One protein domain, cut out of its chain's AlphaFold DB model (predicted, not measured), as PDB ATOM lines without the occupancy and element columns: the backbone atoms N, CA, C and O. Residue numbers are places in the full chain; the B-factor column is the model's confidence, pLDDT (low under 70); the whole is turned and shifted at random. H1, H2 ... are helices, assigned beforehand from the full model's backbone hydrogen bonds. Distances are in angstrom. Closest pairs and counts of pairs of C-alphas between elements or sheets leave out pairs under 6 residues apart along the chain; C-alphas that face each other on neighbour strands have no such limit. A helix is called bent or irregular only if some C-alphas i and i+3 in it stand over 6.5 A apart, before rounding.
ATOM      1  N   SER A 151     120.041  28.249  91.831       94.94
ATOM      2  CA  SER A 151     121.361  27.640  91.954       94.94
ATOM      3  C   SER A 151     122.268  28.057  90.791       94.94
ATOM      4  O   SER A 151     121.813  28.303  89.671       94.94
ATOM      5  N   SER A 152     123.585  28.080  91.017       93.50
ATOM      6  CA  SER A 152     124.555  28.444  89.970       93.50
ATOM      7  C   SER A 152     124.421  27.567  88.710       93.50
ATOM      8  O   SER A 152     124.575  28.053  87.590       93.50
ATOM      9  N   SER A 153     124.028  26.294  88.857       94.44
ATOM     10  CA  SER A 153     123.765  25.387  87.731       94.44
ATOM     11  C   SER A 153     122.463  25.702  86.980       94.44
ATOM     12  O   SER A 153     122.432  25.588  85.751       94.44
ATOM     13  N   GLN A 154     121.410  26.162  87.667       94.06
ATOM     14  CA  GLN A 154     120.215  26.725  87.025       94.06
ATOM     15  C   GLN A 154     120.570  27.999  86.249       94.06
ATOM     16  O   GLN A 154     120.225  28.113  85.077       94.06
ATOM     17  N   ILE A 155     121.332  28.917  86.842       94.00
ATOM     18  CA  ILE A 155     121.770  30.164  86.194       94.00
ATOM     19  C   ILE A 155     122.665  29.878  84.973       94.00
ATOM     20  O   ILE A 155     122.497  30.492  83.918       94.00
ATOM     21  N   ALA A 156     123.580  28.910  85.062       93.81
ATOM     22  CA  ALA A 156     124.401  28.473  83.932       93.81
ATOM     23  C   ALA A 156     123.546  27.884  82.792       93.81
ATOM     24  O   ALA A 156     123.760  28.217  81.623       93.81
ATOM     25  N   ARG A 157     122.526  27.076  83.123       94.12
ATOM     26  CA  ARG A 157     121.535  26.563  82.161       94.12
ATOM     27  C   ARG A 157     120.707  27.696  81.540       94.12
ATOM     28  O   ARG A 157     120.470  27.671  80.336       94.12
ATOM     29  N   ALA A 158     120.339  28.710  82.323       94.25
ATOM     30  CA  ALA A 158     119.627  29.900  81.863       94.25
ATOM     31  C   ALA A 158     120.462  30.714  80.858       94.25
ATOM     32  O   ALA A 158     119.982  31.033  79.771       94.25
ATOM     33  N   ARG A 159     121.743  30.971  81.171       94.62
ATOM     34  CA  ARG A 159     122.713  31.593  80.248       94.62
ATOM     35  C   ARG A 159     122.864  30.783  78.957       94.62
ATOM     36  O   ARG A 159     122.890  31.369  77.879       94.62
ATOM     37  N   ALA A 160     122.965  29.455  79.048       94.44
ATOM     38  CA  ALA A 160     123.090  28.582  77.880       94.44
ATOM     39  C   ALA A 160     121.837  28.619  76.986       94.44
ATOM     40  O   ALA A 160     121.960  28.790  75.776       94.44
ATOM     41  N   HIS A 161     120.640  28.541  77.573       94.88
ATOM     42  CA  HIS A 161     119.365  28.651  76.854       94.88
ATOM     43  C   HIS A 161     119.196  30.026  76.193       94.88
ATOM     44  O   HIS A 161     118.928  30.100  74.996       94.88
ATOM     45  N   ALA A 162     119.464  31.116  76.922       94.31
ATOM     46  CA  ALA A 162     119.406  32.475  76.383       94.31
ATOM     47  C   ALA A 162     120.410  32.693  75.234       94.31
ATOM     48  O   ALA A 162     120.049  33.285  74.214       94.31
ATOM     49  N   ARG A 163     121.640  32.161  75.345       95.06
ATOM     50  CA  ARG A 163     122.606  32.126  74.232       95.06
ATOM     51  C   ARG A 163     122.020  31.398  73.022       95.06
ATOM     52  O   ARG A 163     121.983  31.996  71.954       95.06
ATOM     53  N   ILE A 164     121.519  30.169  73.199       94.12
ATOM     54  CA  ILE A 164     120.941  29.351  72.117       94.12
ATOM     55  C   ILE A 164     119.767  30.069  71.437       94.12
ATOM     56  O   ILE A 164     119.726  30.144  70.210       94.12
ATOM     57  N   MET A 165     118.846  30.665  72.202       93.56
ATOM     58  CA  MET A 165     117.746  31.453  71.638       93.56
ATOM     59  C   MET A 165     118.258  32.607  70.767       93.56
ATOM     60  O   MET A 165     117.756  32.810  69.660       93.56
ATOM     61  N   ILE A 166     119.263  33.356  71.233       94.19
ATOM     62  CA  ILE A 166     119.786  34.502  70.482       94.19
ATOM     63  C   ILE A 166     120.604  34.042  69.265       94.19
ATOM     64  O   ILE A 166     120.424  34.623  68.193       94.19
ATOM     65  N   THR A 167     121.426  32.988  69.367       94.19
ATOM     66  CA  THR A 167     122.176  32.440  68.219       94.19
ATOM     67  C   THR A 167     121.252  31.855  67.162       94.19
ATOM     68  O   THR A 167     121.406  32.208  65.997       94.19
ATOM     69  N   ASN A 168     120.243  31.061  67.546       91.38
ATOM     70  CA  ASN A 168     119.222  30.570  66.617       91.38
ATOM     71  C   ASN A 168     118.529  31.756  65.923       91.38
ATOM     72  O   ASN A 168     118.384  31.767  64.706       91.38
ATOM     73  N   SER A 169     118.181  32.811  66.672       91.62
ATOM     74  CA  SER A 169     117.540  34.005  66.105       91.62
ATOM     75  C   SER A 169     118.435  34.845  65.179       91.62
ATOM     76  O   SER A 169     117.921  35.751  64.526       91.62
ATOM     77  N   LEU A 170     119.753  34.610  65.148       91.75
ATOM     78  CA  LEU A 170     120.693  35.247  64.214       91.75
ATOM     79  C   LEU A 170     120.837  34.469  62.896       91.75
ATOM     80  O   LEU A 170     121.364  35.028  61.927       91.75
ATOM     81  N   ILE A 171     120.376  33.214  62.850       89.19
ATOM     82  CA  ILE A 171     120.283  32.422  61.623       89.19
ATOM     83  C   ILE A 171     119.137  33.007  60.791       89.19
ATOM     84  O   ILE A 171     117.985  33.045  61.223       89.19
ATOM     85  N   GLN A 172     119.444  33.481  59.585       81.62
ATOM     86  CA  GLN A 172     118.409  33.917  58.655       81.62
ATOM     87  C   GLN A 172     117.767  32.681  58.027       81.62
ATOM     88  O   GLN A 172     118.308  32.113  57.085       81.62
ATOM     89  N   GLN A 173     116.615  32.270  58.557       81.19
ATOM     90  CA  GLN A 173     115.789  31.246  57.921       81.19
ATOM     91  C   GLN A 173     115.379  31.733  56.518       81.19
ATOM     92  O   GLN A 173     114.767  32.810  56.415       81.19
ATOM     93  N   PRO A 174     115.713  30.995  55.443       77.88
ATOM     94  CA  PRO A 174     115.270  31.346  54.105       77.88
ATOM     95  C   PRO A 174     113.742  31.253  54.020       77.88
ATOM     96  O   PRO A 174     113.091  30.506  54.751       77.88
ATOM     97  N   THR A 175     113.146  32.036  53.126       74.62
ATOM     98  CA  THR A 175     111.757  31.808  52.716       74.62
ATOM     99  C   THR A 175     111.691  30.553  51.866       74.62
ATOM    100  O   THR A 175     112.448  30.462  50.900       74.62
ATOM    101  N   ALA A 176     110.769  29.637  52.172       78.25
ATOM    102  CA  ALA A 176     110.479  28.533  51.267       78.25
ATOM    103  C   ALA A 176     110.117  29.071  49.865       78.25
ATOM    104  O   ALA A 176     109.359  30.049  49.773       78.25
ATOM    105  N   PRO A 177     110.642  28.467  48.784       81.31
ATOM    106  CA  PRO A 177     110.127  28.701  47.441       81.31
ATOM    107  C   PRO A 177     108.675  28.192  47.341       81.31
ATOM    108  O   PRO A 177     108.270  27.356  48.151       81.31
ATOM    109  N   PRO A 178     107.878  28.657  46.359       78.50
ATOM    110  CA  PRO A 178     106.419  28.525  46.389       78.50
ATOM    111  C   PRO A 178     105.860  27.113  46.619       78.50
ATOM    112  O   PRO A 178     104.846  26.984  47.303       78.50
ATOM    113  N   LEU A 179     106.520  26.085  46.075       82.25
ATOM    114  CA  LEU A 179     106.069  24.684  46.065       82.25
ATOM    115  C   LEU A 179     106.752  23.778  47.112       82.25
ATOM    116  O   LEU A 179     106.393  22.608  47.231       82.25
ATOM    117  N   LEU A 180     107.727  24.286  47.877       82.88
ATOM    118  CA  LEU A 180     108.382  23.501  48.928       82.88
ATOM    119  C   LEU A 180     107.579  23.599  50.227       82.88
ATOM    120  O   LEU A 180     107.596  24.638  50.891       82.88
ATOM    121  N   GLU A 181     106.925  22.509  50.622       80.06
ATOM    122  CA  GLU A 181     106.236  22.433  51.908       80.06
ATOM    123  C   GLU A 181     107.067  21.622  52.910       80.06
ATOM    124  O   GLU A 181     107.063  20.394  52.911       80.06
ATOM    125  N   ALA A 182     107.774  22.322  53.799       83.06
ATOM    126  CA  ALA A 182     108.432  21.715  54.950       83.06
ATOM    127  C   ALA A 182     108.019  22.443  56.234       83.06
ATOM    128  O   ALA A 182     107.949  23.671  56.261       83.06
ATOM    129  N   ALA A 183     107.792  21.683  57.308       80.69
ATOM    130  CA  ALA A 183     107.272  22.185  58.585       80.69
ATOM    131  C   ALA A 183     108.170  23.234  59.282       80.69
ATOM    132  O   ALA A 183     107.723  23.914  60.203       80.69
ATOM    133  N   GLU A 184     109.427  23.380  58.848       80.62
ATOM    134  CA  GLU A 184     110.367  24.398  59.335       80.62
ATOM    135  C   GLU A 184     110.120  25.799  58.739       80.62
ATOM    136  O   GLU A 184     110.639  26.784  59.268       80.62
ATOM    137  N   PHE A 185     109.348  25.918  57.649       83.19
ATOM    138  CA  PHE A 185     109.160  27.175  56.920       83.19
ATOM    139  C   PHE A 185     107.738  27.733  57.035       83.19
ATOM    140  O   PHE A 185     106.744  27.012  56.991       83.19
ATOM    141  N   ALA A 186     107.636  29.064  57.099       85.12
ATOM    142  CA  ALA A 186     106.354  29.746  56.949       85.12
ATOM    143  C   ALA A 186     105.825  29.571  55.507       85.12
ATOM    144  O   ALA A 186     106.597  29.796  54.567       85.12
ATOM    145  N   PRO A 187     104.536  29.224  55.314       85.12
ATOM    146  CA  PRO A 187     103.967  28.956  53.995       85.12
ATOM    147  C   PRO A 187     104.072  30.159  53.048       85.12
ATOM    148  O   PRO A 187     103.910  31.313  53.461       85.12
ATOM    149  N   PHE A 188     104.328  29.881  51.766       84.00
ATOM    150  CA  PHE A 188     104.383  30.880  50.699       84.00
ATOM    151  C   PHE A 188     102.992  31.121  50.082       84.00
ATOM    152  O   PHE A 188     102.304  30.142  49.809       84.00
ATOM    153  N   PRO A 189     102.600  32.369  49.757       83.50
ATOM    154  CA  PRO A 189     103.321  33.615  50.016       83.50
ATOM    155  C   PRO A 189     103.250  34.015  51.495       83.50
ATOM    156  O   PRO A 189     102.302  33.691  52.200       83.50
ATOM    157  N   ARG A 190     104.241  34.778  51.978       78.69
ATOM    158  CA  ARG A 190     104.337  35.173  53.403       78.69
ATOM    159  C   ARG A 190     103.098  35.895  53.949       78.69
ATOM    160  O   ARG A 190     102.828  35.788  55.141       78.69
ATOM    161  N   SER A 191     102.353  36.600  53.098       79.50
ATOM    162  CA  SER A 191     101.046  37.202  53.414       79.50
ATOM    163  C   SER A 191     100.039  36.182  53.975       79.50
ATOM    164  O   SER A 191      99.195  36.559  54.788       79.50
ATOM    165  N   CYS A 192     100.191  34.910  53.589       80.94
ATOM    166  CA  CYS A 192      99.745  33.653  54.210       80.94
ATOM    167  C   CYS A 192      99.590  33.709  55.726       80.94
ATOM    168  O   CYS A 192      98.504  33.557  56.281       80.94
ATOM    169  N   SER A 193     100.720  33.928  56.392       82.81
ATOM    170  CA  SER A 193     100.856  33.728  57.830       82.81
ATOM    171  C   SER A 193     100.410  34.969  58.611       82.81
ATOM    172  O   SER A 193     100.836  36.077  58.271       82.81
ATOM    173  N   PRO A 194      99.641  34.828  59.708       82.25
ATOM    174  CA  PRO A 194      99.389  35.945  60.608       82.25
ATOM    175  C   PRO A 194     100.718  36.486  61.149       82.25
ATOM    176  O   PRO A 194     101.627  35.716  61.463       82.25
ATOM    177  N   TYR A 195     100.833  37.808  61.305       78.06
ATOM    178  CA  TYR A 195     102.102  38.490  61.614       78.06
ATOM    179  C   TYR A 195     102.829  37.959  62.870       78.06
ATOM    180  O   TYR A 195     104.047  38.065  62.968       78.06
ATOM    181  N   ARG A 196     102.099  37.343  63.814       81.62
ATOM    182  CA  ARG A 196     102.656  36.696  65.017       81.62
ATOM    183  C   ARG A 196     103.486  35.432  64.723       81.62
ATOM    184  O   ARG A 196     104.354  35.108  65.526       81.62
ATOM    185  N   HIS A 197     103.244  34.749  63.601       78.44
ATOM    186  CA  HIS A 197     103.954  33.527  63.188       78.44
ATOM    187  C   HIS A 197     105.059  33.790  62.154       78.44
ATOM    188  O   HIS A 197     105.885  32.915  61.901       78.44
ATOM    189  N   LEU A 198     105.102  34.982  61.551       80.69
ATOM    190  CA  LEU A 198     106.180  35.342  60.635       80.69
ATOM    191  C   LEU A 198     107.477  35.617  61.413       80.69
ATOM    192  O   LEU A 198     107.477  36.477  62.300       80.69
ATOM    193  N   PRO A 199     108.613  34.978  61.064       81.94
ATOM    194  CA  PRO A 199     109.896  35.342  61.648       81.94
ATOM    195  C   PRO A 199     110.219  36.792  61.270       81.94
ATOM    196  O   PRO A 199     110.340  37.132  60.087       81.94
ATOM    197  N   ARG A 200     110.333  37.668  62.280       84.50
ATOM    198  CA  ARG A 200     110.648  39.092  62.079       84.50
ATOM    199  C   ARG A 200     111.940  39.220  61.270       84.50
ATOM    200  O   ARG A 200     112.974  38.689  61.667       84.50
ATOM    201  N   ARG A 201     111.882  39.939  60.141       84.94
ATOM    202  CA  ARG A 201     113.045  40.150  59.268       84.94
ATOM    203  C   ARG A 201     114.141  40.872  60.046       84.94
ATOM    204  O   ARG A 201     113.952  42.008  60.472       84.94
ATOM    205  N   ASP A 202     115.285  40.216  60.191       88.69
ATOM    206  CA  ASP A 202     116.354  40.720  61.044       88.69
ATOM    207  C   ASP A 202     117.076  41.907  60.394       88.69
ATOM    208  O   ASP A 202     117.829  41.751  59.427       88.69
ATOM    209  N   THR A 203     116.826  43.108  60.919       93.06
ATOM    210  CA  THR A 203     117.512  44.339  60.506       93.06
ATOM    211  C   THR A 203     118.988  44.293  60.904       93.06
ATOM    212  O   THR A 203     119.387  43.541  61.797       93.06
ATOM    213  N   LEU A 204     119.827  45.122  60.270       93.19
ATOM    214  CA  LEU A 204     121.233  45.259  60.673       93.19
ATOM    215  C   LEU A 204     121.353  45.656  62.155       93.19
ATOM    216  O   LEU A 204     122.172  45.097  62.877       93.19
ATOM    217  N   GLU A 205     120.482  46.557  62.609       93.69
ATOM    218  CA  GLU A 205     120.352  46.973  64.006       93.69
ATOM    219  C   GLU A 205     119.991  45.802  64.933       93.69
ATOM    220  O   GLU A 205     120.703  45.569  65.906       93.69
ATOM    221  N   SER A 206     118.966  45.004  64.602       94.81
ATOM    222  CA  SER A 206     118.596  43.802  65.367       94.81
ATOM    223  C   SER A 206     119.773  42.828  65.479       94.81
ATOM    224  O   SER A 206     120.101  42.361  66.570       94.81
ATOM    225  N   ARG A 207     120.492  42.583  64.374       95.06
ATOM    226  CA  ARG A 207     121.674  41.704  64.352       95.06
ATOM    227  C   ARG A 207     122.829  42.249  65.198       95.06
ATOM    228  O   ARG A 207     123.518  41.465  65.850       95.06
ATOM    229  N   LEU A 208     123.048  43.565  65.210       96.56
ATOM    230  CA  LEU A 208     124.043  44.213  66.073       96.56
ATOM    231  C   LEU A 208     123.635  44.136  67.550       96.56
ATOM    232  O   LEU A 208     124.452  43.742  68.379       96.56
ATOM    233  N   HIS A 209     122.371  44.419  67.871       96.25
ATOM    234  CA  HIS A 209     121.837  44.340  69.229       96.25
ATOM    235  C   HIS A 209     121.903  42.904  69.776       96.25
ATOM    236  O   HIS A 209     122.396  42.684  70.877       96.25
ATOM    237  N   LYS A 210     121.522  41.894  68.983       95.88
ATOM    238  CA  LYS A 210     121.670  40.466  69.328       95.88
ATOM    239  C   LYS A 210     123.127  40.064  69.581       95.88
ATOM    240  O   LYS A 210     123.402  39.355  70.545       95.88
ATOM    241  N   LYS A 211     124.076  40.538  68.763       96.56
ATOM    242  CA  LYS A 211     125.518  40.320  68.997       96.56
ATOM    243  C   LYS A 211     126.019  41.006  70.271       96.56
ATOM    244  O   LYS A 211     126.850  40.433  70.977       96.56
ATOM    245  N   ALA A 212     125.506  42.196  70.585       96.62
ATOM    246  CA  ALA A 212     125.799  42.881  71.840       96.62
ATOM    247  C   ALA A 212     125.231  42.113  73.046       96.62
ATOM    248  O   ALA A 212     125.963  41.899  74.004       96.62
ATOM    249  N   LEU A 213     123.993  41.607  72.971       96.06
ATOM    250  CA  LEU A 213     123.385  40.769  74.014       96.06
ATOM    251  C   LEU A 213     124.137  39.447  74.238       96.06
ATOM    252  O   LEU A 213     124.331  39.067  75.386       96.06
ATOM    253  N   LEU A 214     124.618  38.770  73.187       96.44
ATOM    254  CA  LEU A 214     125.496  37.598  73.345       96.44
ATOM    255  C   LEU A 214     126.787  37.975  74.085       96.44
ATOM    256  O   LEU A 214     127.091  37.396  75.124       96.44
ATOM    257  N   SER A 215     127.466  39.029  73.620       96.81
ATOM    258  CA  SER A 215     128.676  39.567  74.264       96.81
ATOM    259  C   SER A 215     128.443  40.018  75.714       96.81
ATOM    260  O   SER A 215     129.389  40.064  76.498       96.81
ATOM    261  N   HIS A 216     127.203  40.371  76.066       96.00
ATOM    262  CA  HIS A 216     126.776  40.759  77.408       96.00
ATOM    263  C   HIS A 216     126.489  39.540  78.289       96.00
ATOM    264  O   HIS A 216     126.960  39.488  79.419       96.00
ATOM    265  N   LEU A 217     125.790  38.519  77.778       96.00
ATOM    266  CA  LEU A 217     125.609  37.237  78.472       96.00
ATOM    267  C   LEU A 217     126.962  36.590  78.801       96.00
ATOM    268  O   LEU A 217     127.142  36.086  79.909       96.00
ATOM    269  N   ASP A 218     127.931  36.688  77.889       95.06
ATOM    270  CA  ASP A 218     129.306  36.207  78.070       95.06
ATOM    271  C   ASP A 218     130.103  36.959  79.149       95.06
ATOM    272  O   ASP A 218     131.113  36.447  79.629       95.06
ATOM    273  N   ARG A 219     129.654  38.156  79.544       95.56
ATOM    274  CA  ARG A 219     130.291  39.032  80.547       95.56
ATOM    275  C   ARG A 219     129.398  39.307  81.763       95.56
ATOM    276  O   ARG A 219     129.739  40.156  82.582       95.56
ATOM    277  N   SER A 220     128.251  38.634  81.842       93.44
ATOM    278  CA  SER A 220     127.156  39.015  82.737       93.44
ATOM    279  C   SER A 220     127.532  38.901  84.210       93.44
ATOM    280  O   SER A 220     128.024  37.864  84.663       93.44
ATOM    281  N   SER A 221     127.280  39.975  84.953       94.00
ATOM    282  CA  SER A 221     127.623  40.104  86.372       94.00
ATOM    283  C   SER A 221     126.750  39.190  87.247       94.00
ATOM    284  O   SER A 221     125.590  38.972  86.896       94.00
ATOM    285  N   PRO A 222     127.220  38.718  88.422       92.06
ATOM    286  CA  PRO A 222     126.373  38.026  89.401       92.06
ATOM    287  C   PRO A 222     125.082  38.786  89.760       92.06
ATOM    288  O   PRO A 222     124.043  38.178  89.995       92.06
ATOM    289  N   LEU A 223     125.114  40.124  89.716       93.19
ATOM    290  CA  LEU A 223     123.944  40.992  89.931       93.19
ATOM    291  C   LEU A 223     122.844  40.844  88.860       93.19
ATOM    292  O   LEU A 223     121.703  41.234  89.090       93.19
ATOM    293  N   GLU A 224     123.171  40.298  87.690       93.44
ATOM    294  CA  GLU A 224     122.263  40.138  86.547       93.44
ATOM    295  C   GLU A 224     121.678  38.721  86.468       93.44
ATOM    296  O   GLU A 224     120.714  38.475  85.742       93.44
ATOM    297  N   GLU A 225     122.228  37.778  87.232       92.62
ATOM    298  CA  GLU A 225     121.825  36.373  87.228       92.62
ATOM    299  C   GLU A 225     120.330  36.153  87.540       92.62
ATOM    300  O   GLU A 225     119.715  35.353  86.828       92.62
ATOM    301  N   PRO A 226     119.676  36.903  88.458       91.06
ATOM    302  CA  PRO A 226     118.223  36.823  88.658       91.06
ATOM    303  C   PRO A 226     117.393  37.271  87.440       91.06
ATOM    304  O   PRO A 226     116.277  36.792  87.238       91.06
ATOM    305  N   LEU A 227     117.922  38.166  86.597       91.81
ATOM    306  CA  LEU A 227     117.266  38.581  85.348       91.81
ATOM    307  C   LEU A 227     117.426  37.513  84.258       91.81
ATOM    308  O   LEU A 227     116.501  37.278  83.479       91.81
ATOM    309  N   ILE A 228     118.576  36.833  84.226       92.88
ATOM    310  CA  ILE A 228     118.837  35.724  83.301       92.88
ATOM    311  C   ILE A 228     118.043  34.474  83.719       92.88
ATOM    312  O   ILE A 228     117.538  33.756  82.858       92.88
ATOM    313  N   ALA A 229     117.831  34.242  85.018       91.69
ATOM    314  CA  ALA A 229     117.037  33.123  85.527       91.69
ATOM    315  C   ALA A 229     115.598  33.085  84.970       91.69
ATOM    316  O   ALA A 229     115.071  32.000  84.723       91.69
ATOM    317  N   LYS A 230     115.003  34.243  84.634       88.69
ATOM    318  CA  LYS A 230     113.689  34.349  83.958       88.69
ATOM    319  C   LYS A 230     113.610  33.655  82.585       88.69
ATOM    320  O   LYS A 230     112.526  33.566  82.014       88.69
ATOM    321  N   TRP A 231     114.724  33.177  82.029       86.25
ATOM    322  CA  TRP A 231     114.744  32.399  80.785       86.25
ATOM    323  C   TRP A 231     114.560  30.887  81.007       86.25
ATOM    324  O   TRP A 231     114.226  30.189  80.057       86.25
ATOM    325  N   LEU A 232     114.682  30.381  82.245       87.69
ATOM    326  CA  LEU A 232     114.494  28.956  82.579       87.69
ATOM    327  C   LEU A 232     113.067  28.442  82.368       87.69
ATOM    328  O   LEU A 232     112.885  27.256  82.113       87.69
ATOM    329  N   SER A 233     112.064  29.314  82.480       83.06
ATOM    330  CA  SER A 233     110.649  28.968  82.289       83.06
ATOM    331  C   SER A 233     110.241  28.847  80.818       83.06
ATOM    332  O   SER A 233     109.134  28.403  80.521       83.06
ATOM    333  N   LYS A 234     111.114  29.228  79.877       80.12
ATOM    334  CA  LYS A 234     110.865  29.053  78.444       80.12
ATOM    335  C   LYS A 234     111.274  27.643  78.029       80.12
ATOM    336  O   LYS A 234     112.388  27.211  78.315       80.12
ATOM    337  N   ILE A 235     110.380  26.966  77.305       77.94
ATOM    338  CA  ILE A 235     110.585  25.619  76.748       77.94
ATOM    339  C   ILE A 235     111.978  25.516  76.106       77.94
ATOM    340  O   ILE A 235     112.452  26.463  75.474       77.94
ATOM    341  N   GLY A 236     112.654  24.384  76.325       75.50
ATOM    342  CA  GLY A 236     114.050  24.180  75.944       75.50
ATOM    343  C   GLY A 236     114.294  24.420  74.455       75.50
ATOM    344  O   GLY A 236     113.958  23.574  73.632       75.50
ATOM    345  N   ALA A 237     114.906  25.556  74.115       79.81
ATOM    346  CA  ALA A 237     115.322  25.836  72.752       79.81
ATOM    347  C   ALA A 237     116.461  24.877  72.386       79.81
ATOM    348  O   ALA A 237     117.556  24.963  72.945       79.81
ATOM    349  N   THR A 238     116.204  23.955  71.461       86.81
ATOM    350  CA  THR A 238     117.254  23.129  70.864       86.81
ATOM    351  C   THR A 238     118.200  24.024  70.068       86.81
ATOM    352  O   THR A 238     117.776  24.991  69.429       86.81
ATOM    353  N   ALA A 239     119.502  23.739  70.112       86.12
ATOM    354  CA  ALA A 239     120.449  24.431  69.248       86.12
ATOM    355  C   ALA A 239     120.142  24.052  67.794       86.12
ATOM    356  O   ALA A 239     120.228  22.879  67.433       86.12
ATOM    357  N   GLN A 240     119.771  25.030  66.962       82.31
ATOM    358  CA  GLN A 240     119.699  24.785  65.527       82.31
ATOM    359  C   GLN A 240     121.137  24.677  65.029       82.31
ATOM    360  O   GLN A 240     121.888  25.653  65.076       82.31
ATOM    361  N   ASN A 241     121.533  23.473  64.608       76.50
ATOM    362  CA  ASN A 241     122.874  23.220  64.097       76.50
ATOM    363  C   ASN A 241     123.150  24.180  62.936       76.50
ATOM    364  O   ASN A 241     122.575  24.044  61.860       76.50
ATOM    365  N   THR A 242     124.073  25.122  63.136       64.69
ATOM    366  CA  THR A 242     124.465  26.142  62.145       64.69
ATOM    367  C   THR A 242     125.188  25.558  60.924       64.69
ATOM    368  O   THR A 242     125.703  26.302  60.098       64.69
ATOM    369  N   ALA A 253     114.250  16.708  49.286       81.38
ATOM    370  CA  ALA A 253     113.760  15.416  48.818       81.38
ATOM    371  C   ALA A 253     112.500  15.636  47.965       81.38
ATOM    372  O   ALA A 253     111.651  16.454  48.329       81.38
ATOM    373  N   SER A 254     112.370  14.921  46.846       80.75
ATOM    374  CA  SER A 254     111.263  15.112  45.896       80.75
ATOM    375  C   SER A 254     109.887  14.979  46.557       80.75
ATOM    376  O   SER A 254     108.975  15.722  46.217       80.75
ATOM    377  N   SER A 255     109.763  14.136  47.584       82.12
ATOM    378  CA  SER A 255     108.562  13.975  48.417       82.12
ATOM    379  C   SER A 255     108.180  15.186  49.287       82.12
ATOM    380  O   SER A 255     107.086  15.199  49.845       82.12
ATOM    381  N   ALA A 256     109.043  16.200  49.418       80.75
ATOM    382  CA  ALA A 256     108.736  17.483  50.063       80.75
ATOM    383  C   ALA A 256     108.351  18.588  49.053       80.75
ATOM    384  O   ALA A 256     107.927  19.678  49.451       80.75
ATOM    385  N   ILE A 257     108.495  18.326  47.750       82.19
ATOM    386  CA  ILE A 257     107.998  19.200  46.687       82.19
ATOM    387  C   ILE A 257     106.529  18.835  46.466       82.19
ATOM    388  O   ILE A 257     106.209  17.795  45.897       82.19
ATOM    389  N   MET A 258     105.623  19.681  46.950       81.94
ATOM    390  CA  MET A 258     104.187  19.456  46.808       81.94
ATOM    391  C   MET A 258     103.714  19.948  45.439       81.94
ATOM    392  O   MET A 258     104.013  21.079  45.056       81.94
ATOM    393  N   GLU A 259     102.884  19.156  44.752       83.75
ATOM    394  CA  GLU A 259     102.257  19.528  43.466       83.75
ATOM    395  C   GLU A 259     101.515  20.874  43.519       83.75
ATOM    396  O   GLU A 259     101.378  21.564  42.515       83.75
ATOM    397  N   CYS A 260     101.002  21.241  44.696       83.25
ATOM    398  CA  CYS A 260     100.220  22.453  44.910       83.25
ATOM    399  C   CYS A 260     100.444  23.012  46.321       83.25
ATOM    400  O   CYS A 260     100.291  22.321  47.334       83.25
ATOM    401  N   SER A 261     100.774  24.297  46.412       83.38
ATOM    402  CA  SER A 261     101.155  24.926  47.681       83.38
ATOM    403  C   SER A 261      99.943  25.169  48.584       83.38
ATOM    404  O   SER A 261      98.980  25.824  48.180       83.38
ATOM    405  N   LYS A 262      99.963  24.683  49.836       84.25
ATOM    406  CA  LYS A 262      98.903  25.000  50.820       84.25
ATOM    407  C   LYS A 262      98.864  26.487  51.169       84.25
ATOM    408  O   LYS A 262      97.788  27.035  51.398       84.25
ATOM    409  N   GLY A 263     100.021  27.149  51.167       83.94
ATOM    410  CA  GLY A 263     100.102  28.592  51.370       83.94
ATOM    411  C   GLY A 263      99.454  29.371  50.227       83.94
ATOM    412  O   GLY A 263      98.660  30.268  50.497       83.94
ATOM    413  N   LEU A 264      99.704  28.977  48.972       84.31
ATOM    414  CA  LEU A 264      99.091  29.620  47.809       84.31
ATOM    415  C   LEU A 264      97.585  29.337  47.737       84.31
ATOM    416  O   LEU A 264      96.821  30.261  47.489       84.31
ATOM    417  N   ARG A 265      97.130  28.125  48.085       86.75
ATOM    418  CA  ARG A 265      95.696  27.840  48.289       86.75
ATOM    419  C   ARG A 265      95.068  28.778  49.320       86.75
ATOM    420  O   ARG A 265      94.085  29.438  49.014       86.75
ATOM    421  N   SER A 266      95.704  28.933  50.484       85.31
ATOM    422  CA  SER A 266      95.315  29.894  51.535       85.31
ATOM    423  C   SER A 266      95.538  31.377  51.158       85.31
ATOM    424  O   SER A 266      95.203  32.278  51.937       85.31
ATOM    425  N   TRP A 267      96.109  31.652  49.981       84.12
ATOM    426  CA  TRP A 267      96.207  32.989  49.398       84.12
ATOM    427  C   TRP A 267      95.060  33.266  48.432       84.12
ATOM    428  O   TRP A 267      94.369  34.265  48.586       84.12
ATOM    429  N   VAL A 268      94.847  32.356  47.480       83.94
ATOM    430  CA  VAL A 268      93.805  32.426  46.449       83.94
ATOM    431  C   VAL A 268      92.408  32.325  47.072       83.94
ATOM    432  O   VAL A 268      91.500  33.038  46.658       83.94
ATOM    433  N   SER A 269      92.248  31.526  48.135       83.88
ATOM    434  CA  SER A 269      91.001  31.396  48.904       83.88
ATOM    435  C   SER A 269      90.735  32.556  49.878       83.88
ATOM    436  O   SER A 269      90.007  32.384  50.862       83.88
ATOM    437  N   ARG A 270      91.388  33.711  49.709       79.69
ATOM    438  CA  ARG A 270      91.150  34.887  50.554       79.69
ATOM    439  C   ARG A 270      89.973  35.686  50.010       79.69
ATOM    440  O   ARG A 270      89.855  35.805  48.797       79.69
TER     441      ARG A 270
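This is residues 151 to 242 and 253 to 270 of the 802 residues of an uncharacterized protein of Scleroderma citrinum Foug A (UniProt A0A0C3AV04). This is an elongated model with a helical part at one end and a head of loops at the other: H1 and H2 run side by side in opposite ways as a loosely paired helical hairpin, and the short H3 packs steeply on H1. The other end is built from the looping stretch between H1 and H2 together with residues 253 to 270, which hold the small H4, away from the other helices. The printed part has 110 residues with four named helices, H1, H2, H3 and H4 in that order along the chain, and no named strand. The class is all helix, with 46 of the 110 printed residues in named helices, under half. The whole is loose, with a radius of gyration of the C-alphas of 18.1 A, and spans 54 by 28 by 25 A.

H1, the longest helix, covers residues 152 to 168 and is 24.0 A from first to last C-alpha, beginning at C-alpha 152 at (124.555, 28.444, 89.970). H2 covers residues 204 to 217 and is 20.0 A long, with C-alpha 204 at (121.233, 45.259, 60.673). H3 covers residues 222 to 229. It is irregular, with C-alphas 223 and 226 standing 7.2 A apart. H4 covers residues 262 to 268 and ends at C-alpha 268 at (93.805, 32.426, 46.449).

H1 touches H2, and their closest C-alphas, those of Arg 163 and Leu 214, are 6.3 A apart. The two form a helical hairpin, running opposite ways at a shallow tilt of 17 degrees. H1 also touches H3, with the closest C-alphas, those of Ala 158 and Ala 229, 5.5 A apart. These two run the same way at a steep tilt of 65 degrees. H2 and H3 are only just apart, their closest C-alphas being 8.5 A from each other. H4 is apart from H1, H2 and H3. In H1, H2 and H4 every O i to N i+4 pair is within hydrogen-bond range; in H3 it is 2 of 4.

The two C-alphas farthest apart, those of Leu 223 and Glu 259, are 55.6 A from each other. The link from H1 to H2 is long, residues 169 to 203, and the link from H2 to H3 is tight, with 4 residues. Residues 230 to 242 hold no named element. The link from H3 to H4 runs across the cut, where residues 243 to 252 are not printed and C-alphas 242 and 253 are 20.2 A apart. The mean pLDDT of the printed part is 87.2, and one printed residue, Thr 242, is under 70.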